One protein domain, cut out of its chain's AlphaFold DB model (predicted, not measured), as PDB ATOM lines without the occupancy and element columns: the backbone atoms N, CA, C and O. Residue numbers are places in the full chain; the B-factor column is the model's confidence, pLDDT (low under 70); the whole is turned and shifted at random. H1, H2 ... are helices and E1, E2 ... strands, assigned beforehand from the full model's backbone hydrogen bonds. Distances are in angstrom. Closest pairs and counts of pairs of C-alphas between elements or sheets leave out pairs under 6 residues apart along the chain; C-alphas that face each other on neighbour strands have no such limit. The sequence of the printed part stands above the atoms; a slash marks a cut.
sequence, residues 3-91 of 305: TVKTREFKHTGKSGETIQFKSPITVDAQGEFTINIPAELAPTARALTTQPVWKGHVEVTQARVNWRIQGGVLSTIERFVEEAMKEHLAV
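What this domain is: This is residues 3 to 91 of the 305 residues of an uncharacterized protein of Diaphorobacter sp. LR2014-1 (UniProt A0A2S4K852). A strongly twisted sheet of five strands curls round the long helix H2, and the shorter helix H1 packs on H2 and on the E4 and E5 end of the sheet. The long hairpin of E1 and E2 runs along the longest axis, and both helices are on one face of the sheet, making two layers. The printed part has 89 residues, with named elements in the order E1, E2, E3, H1, E4, E5, H2; the sheet, E1, E2, E3, E5, E4, is antiparallel, and the class is mixed. It is compact, with a radius of gyration of the C-alphas of 12.4 A, and spans 41 by 28 by 25 A.

How they stand to each other: E1, residues 3 to 12, and E2, residues 18 to 27, form a hairpin, with N 9 and O 21 within hydrogen-bond range at 2.9 A. E3, residues 33 to 37, follows with N 34 and O 26 at 2.8 A, completing a meander, each strand the antiparallel neighbour of the one before. H1, residues 39 to 48, is on the sheet at a height of 6.6 A, over E3. E4, residues 59 to 63, and E5, residues 66 to 71, form a hairpin, with N 61 and O 68 at 3.0 A. E5 pairs with E3, with N 35 and O 69 at 2.9 A. E3, H1 and E4 form a split strand-helix-strand unit, E5 between its two strands, with a right-handed crossover. H2, residues 74 to 88, touches H1 about perpendicular at 76 degrees, the closest C-alphas being those of Ala 45 and Ala 84, 5.2 A apart. Every O i to N i+4 pair is within hydrogen-bond range in H2, and 4 of 6 in H1.

Where its parts are: E1 begins at C-alpha 3, (87.824, -98.055, 225.563), and is 26.9 A long; E2 is 27.6 A. H2, 21.1 A, ends at C-alpha 88, (63.601, -90.832, 216.660).

The domain as a whole: The C-alphas farthest apart, those of Ser 15 and Ala 29, are 41.3 A apart. The printed part has no cut and no long link. No printed residue is under 70 in pLDDT.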
ATOM      1  N   THR A   3      88.954 -97.372 226.217       88.69
ATOM      2  CA  THR A   3      87.824 -98.055 225.563       88.69
ATOM      3  C   THR A   3      87.476 -99.309 226.356       88.69
ATOM      4  O   THR A   3      88.323-100.180 226.523       88.69
ATOM      5  N   VAL A   4      86.236 -99.402 226.837       86.81
ATOM      6  CA  VAL A   4      85.748-100.527 227.651       86.81
ATOM      7  C   VAL A   4      85.270-101.671 226.758       86.81
ATOM      8  O   VAL A   4      85.618-102.827 226.975       86.81
ATOM      9  N   LYS A   5      84.463-101.346 225.741       91.75
ATOM     10  CA  LYS A   5      83.954-102.267 224.713       91.75
ATOM     11  C   LYS A   5      83.449-101.466 223.511       91.75
ATOM     12  O   LYS A   5      83.148-100.283 223.646       91.75
ATOM     13  N   THR A   6      83.267-102.105 222.362       93.25
ATOM     14  CA  THR A   6      82.468-101.539 221.260       93.25
ATOM     15  C   THR A   6      81.082-102.170 221.294       93.25
ATOM     16  O   THR A   6      80.981-103.394 221.359       93.25
ATOM     17  N   ARG A   7      80.015-101.362 221.248       93.38
ATOM     18  CA  ARG A   7      78.632-101.850 221.120       93.38
ATOM     19  C   ARG A   7      78.074-101.487 219.751       93.38
ATOM     20  O   ARG A   7      78.308-100.397 219.230       93.38
ATOM     21  N   GLU A   8      77.349-102.433 219.176       95.38
ATOM     22  CA  GLU A   8      76.494-102.216 218.020       95.38
ATOM     23  C   GLU A   8      75.084-101.908 218.520       95.38
ATOM     24  O   GLU A   8      74.519-102.666 219.308       95.38
ATOM     25  N   PHE A   9      74.545-100.773 218.091       95.38
ATOM     26  CA  PHE A   9      73.186-100.340 218.378       95.38
ATOM     27  C   PHE A   9      72.371-100.470 217.097       95.38
ATOM     28  O   PHE A   9      72.808-100.022 216.036       95.38
ATOM     29  N   LYS A  10      71.195-101.095 217.185       95.56
ATOM     30  CA  LYS A  10      70.283-101.303 216.058       95.56
ATOM     31  C   LYS A  10      68.841-101.190 216.538       95.56
ATOM     32  O   LYS A  10      68.451-101.903 217.458       95.56
ATOM     33  N   HIS A  11      68.050-100.345 215.886       93.44
ATOM     34  CA  HIS A  11      66.607-100.269 216.100       93.44
ATOM     35  C   HIS A  11      65.894-100.147 214.755       93.44
ATOM     36  O   HIS A  11      66.333 -99.386 213.894       93.44
ATOM     37  N   THR A  12      64.794-100.881 214.591       90.00
ATOM     38  CA  THR A  12      63.953-100.860 213.390       90.00
ATOM     39  C   THR A  12      62.572-100.343 213.775       90.00
ATOM     40  O   THR A  12      61.884-100.956 214.590       90.00
ATOM     41  N   GLY A  13      62.185 -99.196 213.221       83.56
ATOM     42  CA  GLY A  13      60.906 -98.542 213.489       83.56
ATOM     43  C   GLY A  13      59.734 -99.198 212.758       83.56
ATOM     44  O   GLY A  13      59.910 -99.990 211.831       83.56
ATOM     45  N   LYS A  14      58.503 -98.813 213.124       79.12
ATOM     46  CA  LYS A  14      57.266 -99.396 212.557       79.12
ATOM     47  C   LYS A  14      57.118 -99.215 211.036       79.12
ATOM     48  O   LYS A  14      56.375 -99.968 210.426       79.12
ATOM     49  N   SER A  15      57.815 -98.249 210.427       75.06
ATOM     50  CA  SER A  15      57.834 -98.027 208.971       75.06
ATOM     51  C   SER A  15      58.833 -98.917 208.206       75.06
ATOM     52  O   SER A  15      58.990 -98.749 206.992       75.06
ATOM     53  N   GLY A  16      59.532 -99.830 208.895       79.81
ATOM     54  CA  GLY A  16      60.570-100.718 208.350       79.81
ATOM     55  C   GLY A  16      61.973-100.098 208.284       79.81
ATOM     56  O   GLY A  16      62.956-100.800 208.056       79.81
ATOM     57  N   GLU A  17      62.095 -98.790 208.510       79.69
ATOM     58  CA  GLU A  17      63.384 -98.095 208.543       79.69
ATOM     59  C   GLU A  17      64.204 -98.476 209.775       79.69
ATOM     60  O   GLU A  17      63.664 -98.727 210.853       79.69
ATOM     61  N   THR A  18      65.525 -98.512 209.613       88.56
ATOM     62  CA  THR A  18      66.464 -98.978 210.633       88.56
ATOM     63  C   THR A  18      67.585 -97.969 210.817       88.56
ATOM     64  O   THR A  18      68.262 -97.638 209.849       88.56
ATOM     65  N   ILE A  19      67.836 -97.560 212.061       90.50
ATOM     66  CA  ILE A  19      69.084 -96.885 212.437       90.50
ATOM     67  C   ILE A  19      70.001 -97.941 213.048       90.50
ATOM     68  O   ILE A  19      69.600 -98.689 213.945       90.50
ATOM     69  N   GLN A  20      71.228 -98.027 212.537       94.75
ATOM     70  CA  GLN A  20      72.237 -98.985 212.980       94.75
ATOM     71  C   GLN A  20      73.613 -98.318 212.982       94.75
ATOM     72  O   GLN A  20      74.059 -97.817 211.954       94.75
ATOM     73  N   PHE A  21      74.299 -98.323 214.124       94.62
ATOM     74  CA  PHE A  21      75.648 -97.766 214.250       94.62
ATOM     75  C   PHE A  21      76.492 -98.546 215.262       94.62
ATOM     76  O   PHE A  21      75.976 -99.188 216.178       94.62
ATOM     77  N   LYS A  22      77.817 -98.487 215.103       95.88
ATOM     78  CA  LYS A  22      78.784 -99.059 216.052       95.88
ATOM     79  C   LYS A  22      79.479 -97.922 216.778       95.88
ATOM     80  O   LYS A  22      79.957 -96.994 216.131       95.88
ATOM     81  N   SER A  23      79.538 -97.995 218.103       94.12
ATOM     82  CA  SER A  23      80.145 -96.952 218.929       94.12
ATOM     83  C   SER A  23      81.095 -97.561 219.964       94.12
ATOM     84  O   SER A  23      80.707 -98.509 220.661       94.12
ATOM     85  N   PRO A  24      82.341 -97.062 220.079       93.44
ATOM     86  CA  PRO A  24      83.206 -97.406 221.194       93.44
ATOM     87  C   PRO A  24      82.653 -96.751 222.462       93.44
ATOM     88  O   PRO A  24      82.493 -95.532 222.525       93.44
ATOM     89  N   ILE A  25      82.381 -97.570 223.472       93.88
ATOM     90  CA  ILE A  25      82.081 -97.116 224.827       93.88
ATOM     91  C   ILE A  25      83.418 -96.844 225.501       93.88
ATOM     92  O   ILE A  25      84.198 -97.772 225.743       93.88
ATOM     93  N   THR A  26      83.690 -95.578 225.794       94.44
ATOM     94  CA  THR A  26      84.865 -95.173 226.566       94.44
ATOM     95  C   THR A  26      84.488 -94.836 228.001       94.44
ATOM     96  O   THR A  26      83.348 -94.477 228.280       94.44
ATOM     97  N   VAL A  27      85.453 -94.943 228.912       94.38
ATOM     98  CA  VAL A  27      85.379 -94.400 230.273       94.38
ATOM     99  C   VAL A  27      86.499 -93.378 230.470       94.38
ATOM    100  O   VAL A  27      87.590 -93.535 229.904       94.38
ATOM    101  N   ASP A  28      86.236 -92.297 231.198       91.56
ATOM    102  CA  ASP A  28      87.230 -91.269 231.531       91.56
ATOM    103  C   ASP A  28      87.951 -91.536 232.870       91.56
ATOM    104  O   ASP A  28      88.050 -92.684 233.301       91.56
ATOM    105  N   ALA A  29      88.557 -90.507 233.474       89.75
ATOM    106  CA  ALA A  29      89.261 -90.625 234.755       89.75
ATOM    107  C   ALA A  29      88.336 -90.413 235.972       89.75
ATOM    108  O   ALA A  29      88.752 -90.629 237.107       89.75
ATOM    109  N   GLN A  30      87.099 -89.982 235.729       89.62
ATOM    110  CA  GLN A  30      86.052 -89.705 236.703       89.62
ATOM    111  C   GLN A  30      85.103 -90.908 236.848       89.62
ATOM    112  O   GLN A  30      84.376 -91.006 237.834       89.62
ATOM    113  N   GLY A  31      85.144 -91.839 235.890       90.00
ATOM    114  CA  GLY A  31      84.284 -93.017 235.832       90.00
ATOM    115  C   GLY A  31      83.045 -92.818 234.957       90.00
ATOM    116  O   GLY A  31      82.184 -93.697 234.933       90.00
ATOM    117  N   GLU A  32      82.936 -91.706 234.223       93.44
ATOM    118  CA  GLU A  32      81.822 -91.503 233.300       93.44
ATOM    119  C   GLU A  32      81.994 -92.348 232.042       93.44
ATOM    120  O   GLU A  32      83.020 -92.297 231.355       93.44
ATOM    121  N   PHE A  33      80.946 -93.091 231.698       95.25
ATOM    122  CA  PHE A  33      80.861 -93.790 230.428       95.25
ATOM    123  C   PHE A  33      80.404 -92.814 229.340       95.25
ATOM    124  O   PHE A  33      79.474 -92.034 229.540       95.25
ATOM    125  N   THR A  34      81.043 -92.874 228.174       95.06
ATOM    126  CA  THR A  34      80.737 -92.045 227.002       95.06
ATOM    127  C   THR A  34      80.407 -92.923 225.795       95.06
ATOM    128  O   THR A  34      81.148 -93.856 225.481       95.06
ATOM    129  N   ILE A  35      79.326 -92.596 225.081       95.56
ATOM    130  CA  ILE A  35      78.933 -93.191 223.791       95.56
ATOM    131  C   ILE A  35      78.847 -92.081 222.743       95.56
ATOM    132  O   ILE A  35      78.158 -91.089 222.963       95.56
ATOM    133  N   ASN A  36      79.489 -92.251 221.585       94.94
ATOM    134  CA  ASN A  36      79.283 -91.359 220.434       94.94
ATOM    135  C   ASN A  36      78.018 -91.772 219.656       94.94
ATOM    136  O   ASN A  36      77.791 -92.972 219.477       94.94
ATOM    137  N   ILE A  37      77.239 -90.809 219.156       94.88
ATOM    138  CA  ILE A  37      76.016 -91.050 218.366       94.88
ATOM    139  C   ILE A  37      76.028 -90.312 217.014       94.88
ATOM    140  O   ILE A  37      76.665 -89.261 216.895       94.88
ATOM    141  N   PRO A  38      75.294 -90.820 216.002       93.38
ATOM    142  CA  PRO A  38      74.959 -90.074 214.789       93.38
ATOM    143  C   PRO A  38      74.269 -88.732 215.080       93.38
ATOM    144  O   PRO A  38      73.486 -88.610 216.022       93.38
ATOM    145  N   ALA A  39      74.523 -87.726 214.236       91.75
ATOM    146  CA  ALA A  39      73.974 -86.378 214.415       91.75
ATOM    147  C   ALA A  39      72.439 -86.311 214.292       91.75
ATOM    148  O   ALA A  39      71.817 -85.471 214.934       91.75
ATOM    149  N   GLU A  40      71.829 -87.221 213.530       88.88
ATOM    150  CA  GLU A  40      70.371 -87.359 213.387       88.88
ATOM    151  C   GLU A  40      69.657 -87.699 214.710       88.88
ATOM    152  O   GLU A  40      68.555 -87.213 214.955       88.88
ATOM    153  N   LEU A  41      70.301 -88.458 215.608       91.69
ATOM    154  CA  LEU A  41      69.745 -88.812 216.920       91.69
ATOM    155  C   LEU A  41      69.894 -87.687 217.956       91.69
ATOM    156  O   LEU A  41      69.212 -87.703 218.981       91.69
ATOM    157  N   ALA A  42      70.782 -86.718 217.727       92.44
ATOM    158  CA  ALA A  42      71.134 -85.711 218.727       92.44
ATOM    159  C   ALA A  42      69.978 -84.776 219.151       92.44
ATOM    160  O   ALA A  42      69.886 -84.496 220.351       92.44
ATOM    161  N   PRO A  43      69.072 -84.314 218.258       90.44
ATOM    162  CA  PRO A  43      67.893 -83.544 218.662       90.44
ATOM    163  C   PRO A  43      66.967 -84.349 219.580       90.44
ATOM    164  O   PRO A  43      66.563 -83.856 220.631       90.44
ATOM    165  N   THR A  44      66.694 -85.610 219.230       91.50
ATOM    166  CA  THR A  44      65.850 -86.516 220.021       91.50
ATOM    167  C   THR A  44      66.479 -86.820 221.378       91.50
ATOM    168  O   THR A  44      65.829 -86.663 222.409       91.50
ATOM    169  N   ALA A  45      67.768 -87.167 221.408       93.69
ATOM    170  CA  ALA A  45      68.504 -87.402 222.647       93.69
ATOM    171  C   ALA A  45      68.486 -86.160 223.563       93.69
ATOM    172  O   ALA A  45      68.239 -86.279 224.760       93.69
ATOM    173  N   ARG A  46      68.661 -84.951 223.010       94.19
ATOM    174  CA  ARG A  46      68.535 -83.696 223.774       94.19
ATOM    175  C   ARG A  46      67.123 -83.423 224.291       94.19
ATOM    176  O   ARG A  46      66.993 -82.842 225.363       94.19
ATOM    177  N   ALA A  47      66.077 -83.829 223.573       90.88
ATOM    178  CA  ALA A  47      64.711 -83.738 224.085       90.88
ATOM    179  C   ALA A  47      64.501 -84.695 225.275       90.88
ATOM    180  O   ALA A  47      63.944 -84.293 226.300       90.88
ATOM    181  N   LEU A  48      65.011 -85.929 225.190       93.75
ATOM    182  CA  LEU A  48      64.846 -86.939 226.240       93.75
ATOM    183  C   LEU A  48      65.518 -86.572 227.574       93.75
ATOM    184  O   LEU A  48      64.953 -86.891 228.618       93.75
ATOM    185  N   THR A  49      66.656 -85.861 227.600       94.06
ATOM    186  CA  THR A  49      67.290 -85.454 228.882       94.06
ATOM    187  C   THR A  49      66.439 -84.496 229.720       94.06
ATOM    188  O   THR A  49      66.692 -84.344 230.917       94.06
ATOM    189  N   THR A  50      65.412 -83.868 229.137       91.69
ATOM    190  CA  THR A  50      64.460 -83.032 229.885       91.69
ATOM    191  C   THR A  50      63.485 -83.852 230.737       91.69
ATOM    192  O   THR A  50      62.957 -83.336 231.727       91.69
ATOM    193  N   GLN A  51      63.263 -85.129 230.398       91.56
ATOM    194  CA  GLN A  51      62.308 -85.996 231.089       91.56
ATOM    195  C   GLN A  51      62.825 -86.409 232.483       91.56
ATOM    196  O   GLN A  51      64.014 -86.716 232.628       91.56
ATOM    197  N   PRO A  52      61.952 -86.529 233.506       92.38
ATOM    198  CA  PRO A  52      62.360 -86.869 234.876       92.38
ATOM    199  C   PRO A  52      63.143 -88.184 235.036       92.38
ATOM    200  O   PRO A  52      63.903 -88.317 235.984       92.38
ATOM    201  N   VAL A  53      62.974 -89.144 234.118       93.06
ATOM    202  CA  VAL A  53      63.639 -90.465 234.151       93.06
ATOM    203  C   VAL A  53      65.126 -90.394 233.765       93.06
ATOM    204  O   VAL A  53      65.895 -91.292 234.107       93.06
ATOM    205  N   TRP A  54      65.541 -89.339 233.059       93.88
ATOM    206  CA  TRP A  54      66.888 -89.205 232.485       93.88
ATOM    207  C   TRP A  54      67.647 -87.974 233.000       93.88
ATOM    208  O   TRP A  54      68.879 -87.975 233.039       93.88
ATOM    209  N   LYS A  55      66.916 -86.938 233.424       91.31
ATOM    210  CA  LYS A  55      67.449 -85.677 233.946       91.31
ATOM    211  C   LYS A  55      68.421 -85.908 235.111       91.31
ATOM    212  O   LYS A  55      68.034 -86.407 236.158       91.31
ATOM    213  N   GLY A  56      69.680 -85.503 234.934       89.38
ATOM    214  CA  GLY A  56      70.741 -85.661 235.942       89.38
ATOM    215  C   GLY A  56      71.375 -87.057 236.009       89.38
ATOM    216  O   GLY A  56      72.336 -87.244 236.749       89.38
ATOM    217  N   HIS A  57      70.891 -88.022 235.222       92.31
ATOM    218  CA  HIS A  57      71.522 -89.336 235.050       92.31
ATOM    219  C   HIS A  57      72.299 -89.458 233.734       92.31
ATOM    220  O   HIS A  57      73.183 -90.310 233.626       92.31
ATOM    221  N   VAL A  58      71.949 -88.635 232.737       94.50
ATOM    222  CA  VAL A  58      72.534 -88.642 231.393       94.50
ATOM    223  C   VAL A  58      72.687 -87.211 230.866       94.50
ATOM    224  O   VAL A  58      71.750 -86.415 230.966       94.50
ATOM    225  N   GLU A  59      73.831 -86.895 230.255       94.94
ATOM    226  CA  GLU A  59      74.073 -85.634 229.533       94.94
ATOM    227  C   GLU A  59      74.304 -85.883 228.029       94.94
ATOM    228  O   GLU A  59      74.846 -86.919 227.638       94.94
ATOM    229  N   VAL A  60      73.905 -84.933 227.171       95.44
ATOM    230  CA  VAL A  60      74.061 -85.004 225.703       95.44
ATOM    231  C   VAL A  60      74.798 -83.767 225.187       95.44
ATOM    232  O   VAL A  60      74.205 -82.701 224.976       95.44
ATOM    233  N   THR A  61      76.103 -83.915 224.959       94.00
ATOM    234  CA  THR A  61      77.006 -82.821 224.560       94.00
ATOM    235  C   THR A  61      77.604 -83.047 223.167       94.00
ATOM    236  O   THR A  61      77.512 -84.134 222.595       94.00
ATOM    237  N   GLN A  62      78.211 -82.005 222.590       92.06
ATOM    238  CA  GLN A  62      78.868 -82.062 221.280       92.06
ATOM    239  C   GLN A  62      80.368 -81.795 221.447       92.06
ATOM    240  O   GLN A  62      80.771 -80.728 221.904       92.06
ATOM    241  N   ALA A  63      81.206 -82.764 221.083       84.38
ATOM    242  CA  ALA A  63      82.659 -82.701 221.214       84.38
ATOM    243  C   ALA A  63      83.317 -82.474 219.844       84.38
ATOM    244  O   ALA A  63      83.685 -83.427 219.152       84.38
ATOM    245  N   ARG A  64      83.482 -81.196 219.472       82.94
ATOM    246  CA  ARG A  64      84.002 -80.690 218.178       82.94
ATOM    247  C   ARG A  64      83.172 -81.101 216.955       82.94
ATOM    248  O   ARG A  64      82.599 -80.242 216.301       82.94
ATOM    249  N   VAL A  65      83.129 -82.397 216.660       80.44
ATOM    250  CA  VAL A  65      82.465 -83.003 215.494       80.44
ATOM    251  C   VAL A  65      81.398 -84.004 215.942       80.44
ATOM    252  O   VAL A  65      80.296 -84.014 215.403       80.44
ATOM    253  N   ASN A  66      81.698 -84.809 216.968       87.62
ATOM    254  CA  ASN A  66      80.838 -85.912 217.384       87.62
ATOM    255  C   ASN A  66      79.837 -85.483 218.456       87.62
ATOM    256  O   ASN A  66      80.174 -84.761 219.398       87.62
ATOM    257  N   TRP A  67      78.622 -86.008 218.355       95.25
ATOM    258  CA  TRP A  67      77.653 -85.998 219.442       95.25
ATOM    259  C   TRP A  67      77.948 -87.137 220.408       95.25
ATOM    260  O   TRP A  67      78.260 -88.247 219.973       95.25
ATOM    261  N   ARG A  68      77.854 -86.869 221.711       94.69
ATOM    262  CA  ARG A  68      78.140 -87.855 222.754       94.69
ATOM    263  C   ARG A  68      77.109 -87.832 223.876       94.69
ATOM    264  O   ARG A  68      76.637 -86.773 224.287       94.69
ATOM    265  N   ILE A  69      76.807 -89.025 224.366       95.88
ATOM    266  CA  ILE A  69      75.993 -89.309 225.545       95.88
ATOM    267  C   ILE A  69      76.957 -89.676 226.673       95.88
ATOM    268  O   ILE A  69      77.829 -90.522 226.464       95.88
ATOM    269  N   GLN A  70      76.806 -89.049 227.837       95.56
ATOM    270  CA  GLN A  70      77.637 -89.257 229.028       95.56
ATOM    271  C   GLN A  70      76.791 -89.661 230.238       95.56
ATOM    272  O   GLN A  70      75.645 -89.226 230.359       95.56
ATOM    273  N   GLY A  71      77.357 -90.461 231.143       95.31
ATOM    274  CA  GLY A  71      76.759 -90.754 232.447       95.31
ATOM    275  C   GLY A  71      77.528 -91.802 233.256       95.31
ATOM    276  O   GLY A  71      78.218 -92.659 232.704       95.31
ATOM    277  N   GLY A  72      77.387 -91.765 234.583       94.12
ATOM    278  CA  GLY A  72      78.128 -92.635 235.513       94.12
ATOM    279  C   GLY A  72      77.700 -94.112 235.553       94.12
ATOM    280  O   GLY A  72      78.301 -94.897 236.279       94.12
ATOM    281  N   VAL A  73      76.667 -94.520 234.803       95.06
ATOM    282  CA  VAL A  73      76.168 -95.909 234.785       95.06
ATOM    283  C   VAL A  73      75.963 -96.387 233.351       95.06
ATOM    284  O   VAL A  73      75.089 -95.898 232.633       95.06
ATOM    285  N   LEU A  74      76.742 -97.398 232.953       93.38
ATOM    286  CA  LEU A  74      76.770 -97.916 231.587       93.38
ATOM    287  C   LEU A  74      75.399 -98.405 231.087       93.38
ATOM    288  O   LEU A  74      74.970 -98.027 230.000       93.38
ATOM    289  N   SER A  75      74.679 -99.197 231.886       94.56
ATOM    290  CA  SER A  75      73.354 -99.708 231.506       94.56
ATOM    291  C   SER A  75      72.314 -98.596 231.334       94.56
ATOM    292  O   SER A  75      71.425 -98.718 230.492       94.56
ATOM    293  N   THR A  76      72.441 -97.486 232.070       95.06
ATOM    294  CA  THR A  76      71.563 -96.317 231.930       95.06
ATOM    295  C   THR A  76      71.791 -95.609 230.600       95.06
ATOM    296  O   THR A  76      70.813 -95.325 229.908       95.06
ATOM    297  N   ILE A  77      73.049 -95.372 230.199       94.75
ATOM    298  CA  ILE A  77      73.336 -94.730 228.906       94.75
ATOM    299  C   ILE A  77      73.045 -95.655 227.716       94.75
ATOM    300  O   ILE A  77      72.565 -95.179 226.692       94.75
ATOM    301  N   GLU A  78      73.251 -96.970 227.846       95.25
ATOM    302  CA  GLU A  78      72.882 -97.939 226.803       95.25
ATOM    303  C   GLU A  78      71.356 -97.970 226.590       95.25
ATOM    304  O   GLU A  78      70.898 -97.862 225.453       95.25
ATOM    305  N   ARG A  79      70.566 -97.996 227.674       96.12
ATOM    306  CA  ARG A  79      69.093 -97.906 227.619       96.12
ATOM    307  C   ARG A  79      68.608 -96.554 227.077       96.12
ATOM    308  O   ARG A  79      67.592 -96.496 226.393       96.12
ATOM    309  N   PHE A  80      69.317 -95.466 227.380       96.62
ATOM    310  CA  PHE A  80      69.003 -94.129 226.870       96.62
ATOM    311  C   PHE A  80      69.264 -94.001 225.361       96.62
ATOM    312  O   PHE A  80      68.457 -93.394 224.662       96.62
ATOM    313  N   VAL A  81      70.336 -94.611 224.836       95.88
ATOM    314  CA  VAL A  81      70.568 -94.715 223.381       95.88
ATOM    315  C   VAL A  81      69.409 -95.445 222.705       95.88
ATOM    316  O   VAL A  81      68.883 -94.966 221.705       95.88
ATOM    317  N   GLU A  82      68.991 -96.583 223.258       95.25
ATOM    318  CA  GLU A  82      67.914 -97.402 222.690       95.25
ATOM    319  C   GLU A  82      66.568 -96.663 222.689       95.25
ATOM    320  O   GLU A  82      65.859 -96.683 221.679       95.25
ATOM    321  N   GLU A  83      66.251 -95.928 223.758       94.56
ATOM    322  CA  GLU A  83      65.056 -95.081 223.819       94.56
ATOM    323  C   GLU A  83      65.150 -93.872 222.864       94.56
ATOM    324  O   GLU A  83      64.170 -93.547 222.200       94.56
ATOM    325  N   ALA A  84      66.329 -93.258 222.696       93.81
ATOM    326  CA  ALA A  84      66.545 -92.179 221.724       93.81
ATOM    327  C   ALA A  84      66.382 -92.646 220.267       93.81
ATOM    328  O   ALA A  84      65.822 -91.919 219.449       93.81
ATOM    329  N   MET A  85      66.823 -93.864 219.938       93.56
ATOM    330  CA  MET A  85      66.594 -94.471 218.618       93.56
ATOM    331  C   MET A  85      65.112 -94.790 218.389       93.56
ATOM    332  O   MET A  85      64.596 -94.555 217.297       93.56
ATOM    333  N   LYS A  86      64.428 -95.303 219.417       91.69
ATOM    334  CA  LYS A  86      62.994 -95.619 219.401       91.69
ATOM    335  C   LYS A  86      62.121 -94.372 219.243       91.69
ATOM    336  O   LYS A  86      61.185 -94.403 218.451       91.69
ATOM    337  N   GLU A  87      62.451 -93.286 219.936       89.62
ATOM    338  CA  GLU A  87      61.740 -92.007 219.834       89.62
ATOM    339  C   GLU A  87      62.049 -91.283 218.512       89.62
ATOM    340  O   GLU A  87      61.166 -90.681 217.911       89.62
ATOM    341  N   HIS A  88      63.272 -91.392 217.978       87.75
ATOM    342  CA  HIS A  88      63.601 -90.832 216.660       87.75
ATOM    343  C   HIS A  88      62.869 -91.571 215.527       87.75
ATOM    344  O   HIS A  88      62.429 -90.963 214.553       87.75
ATOM    345  N   LEU A  89      62.717 -92.891 215.661       87.25
ATOM    346  CA  LEU A  89      61.953 -93.734 214.739       87.25
ATOM    347  C   LEU A  89      60.464 -93.843 215.118       87.25
ATOM    348  O   LEU A  89      59.742 -94.662 214.532       87.25
ATOM    349  N   ALA A  90      59.987 -93.013 216.053       85.19
ATOM    350  CA  ALA A  90      58.569 -92.888 216.344       85.19
ATOM    351  C   ALA A  90      57.830 -92.364 215.106       85.19
ATOM    352  O   ALA A  90      58.284 -91.473 214.388       85.19
ATOM    353  N   VAL A  91      56.676 -92.966 214.843       84.44
ATOM    354  CA  VAL A  91      55.805 -92.638 213.716       84.44
ATOM    355  C   VAL A  91      54.368 -92.663 214.202       84.44
ATOM    356  O   VAL A  91      53.935 -93.637 214.830       84.44
TER     357      VAL A  91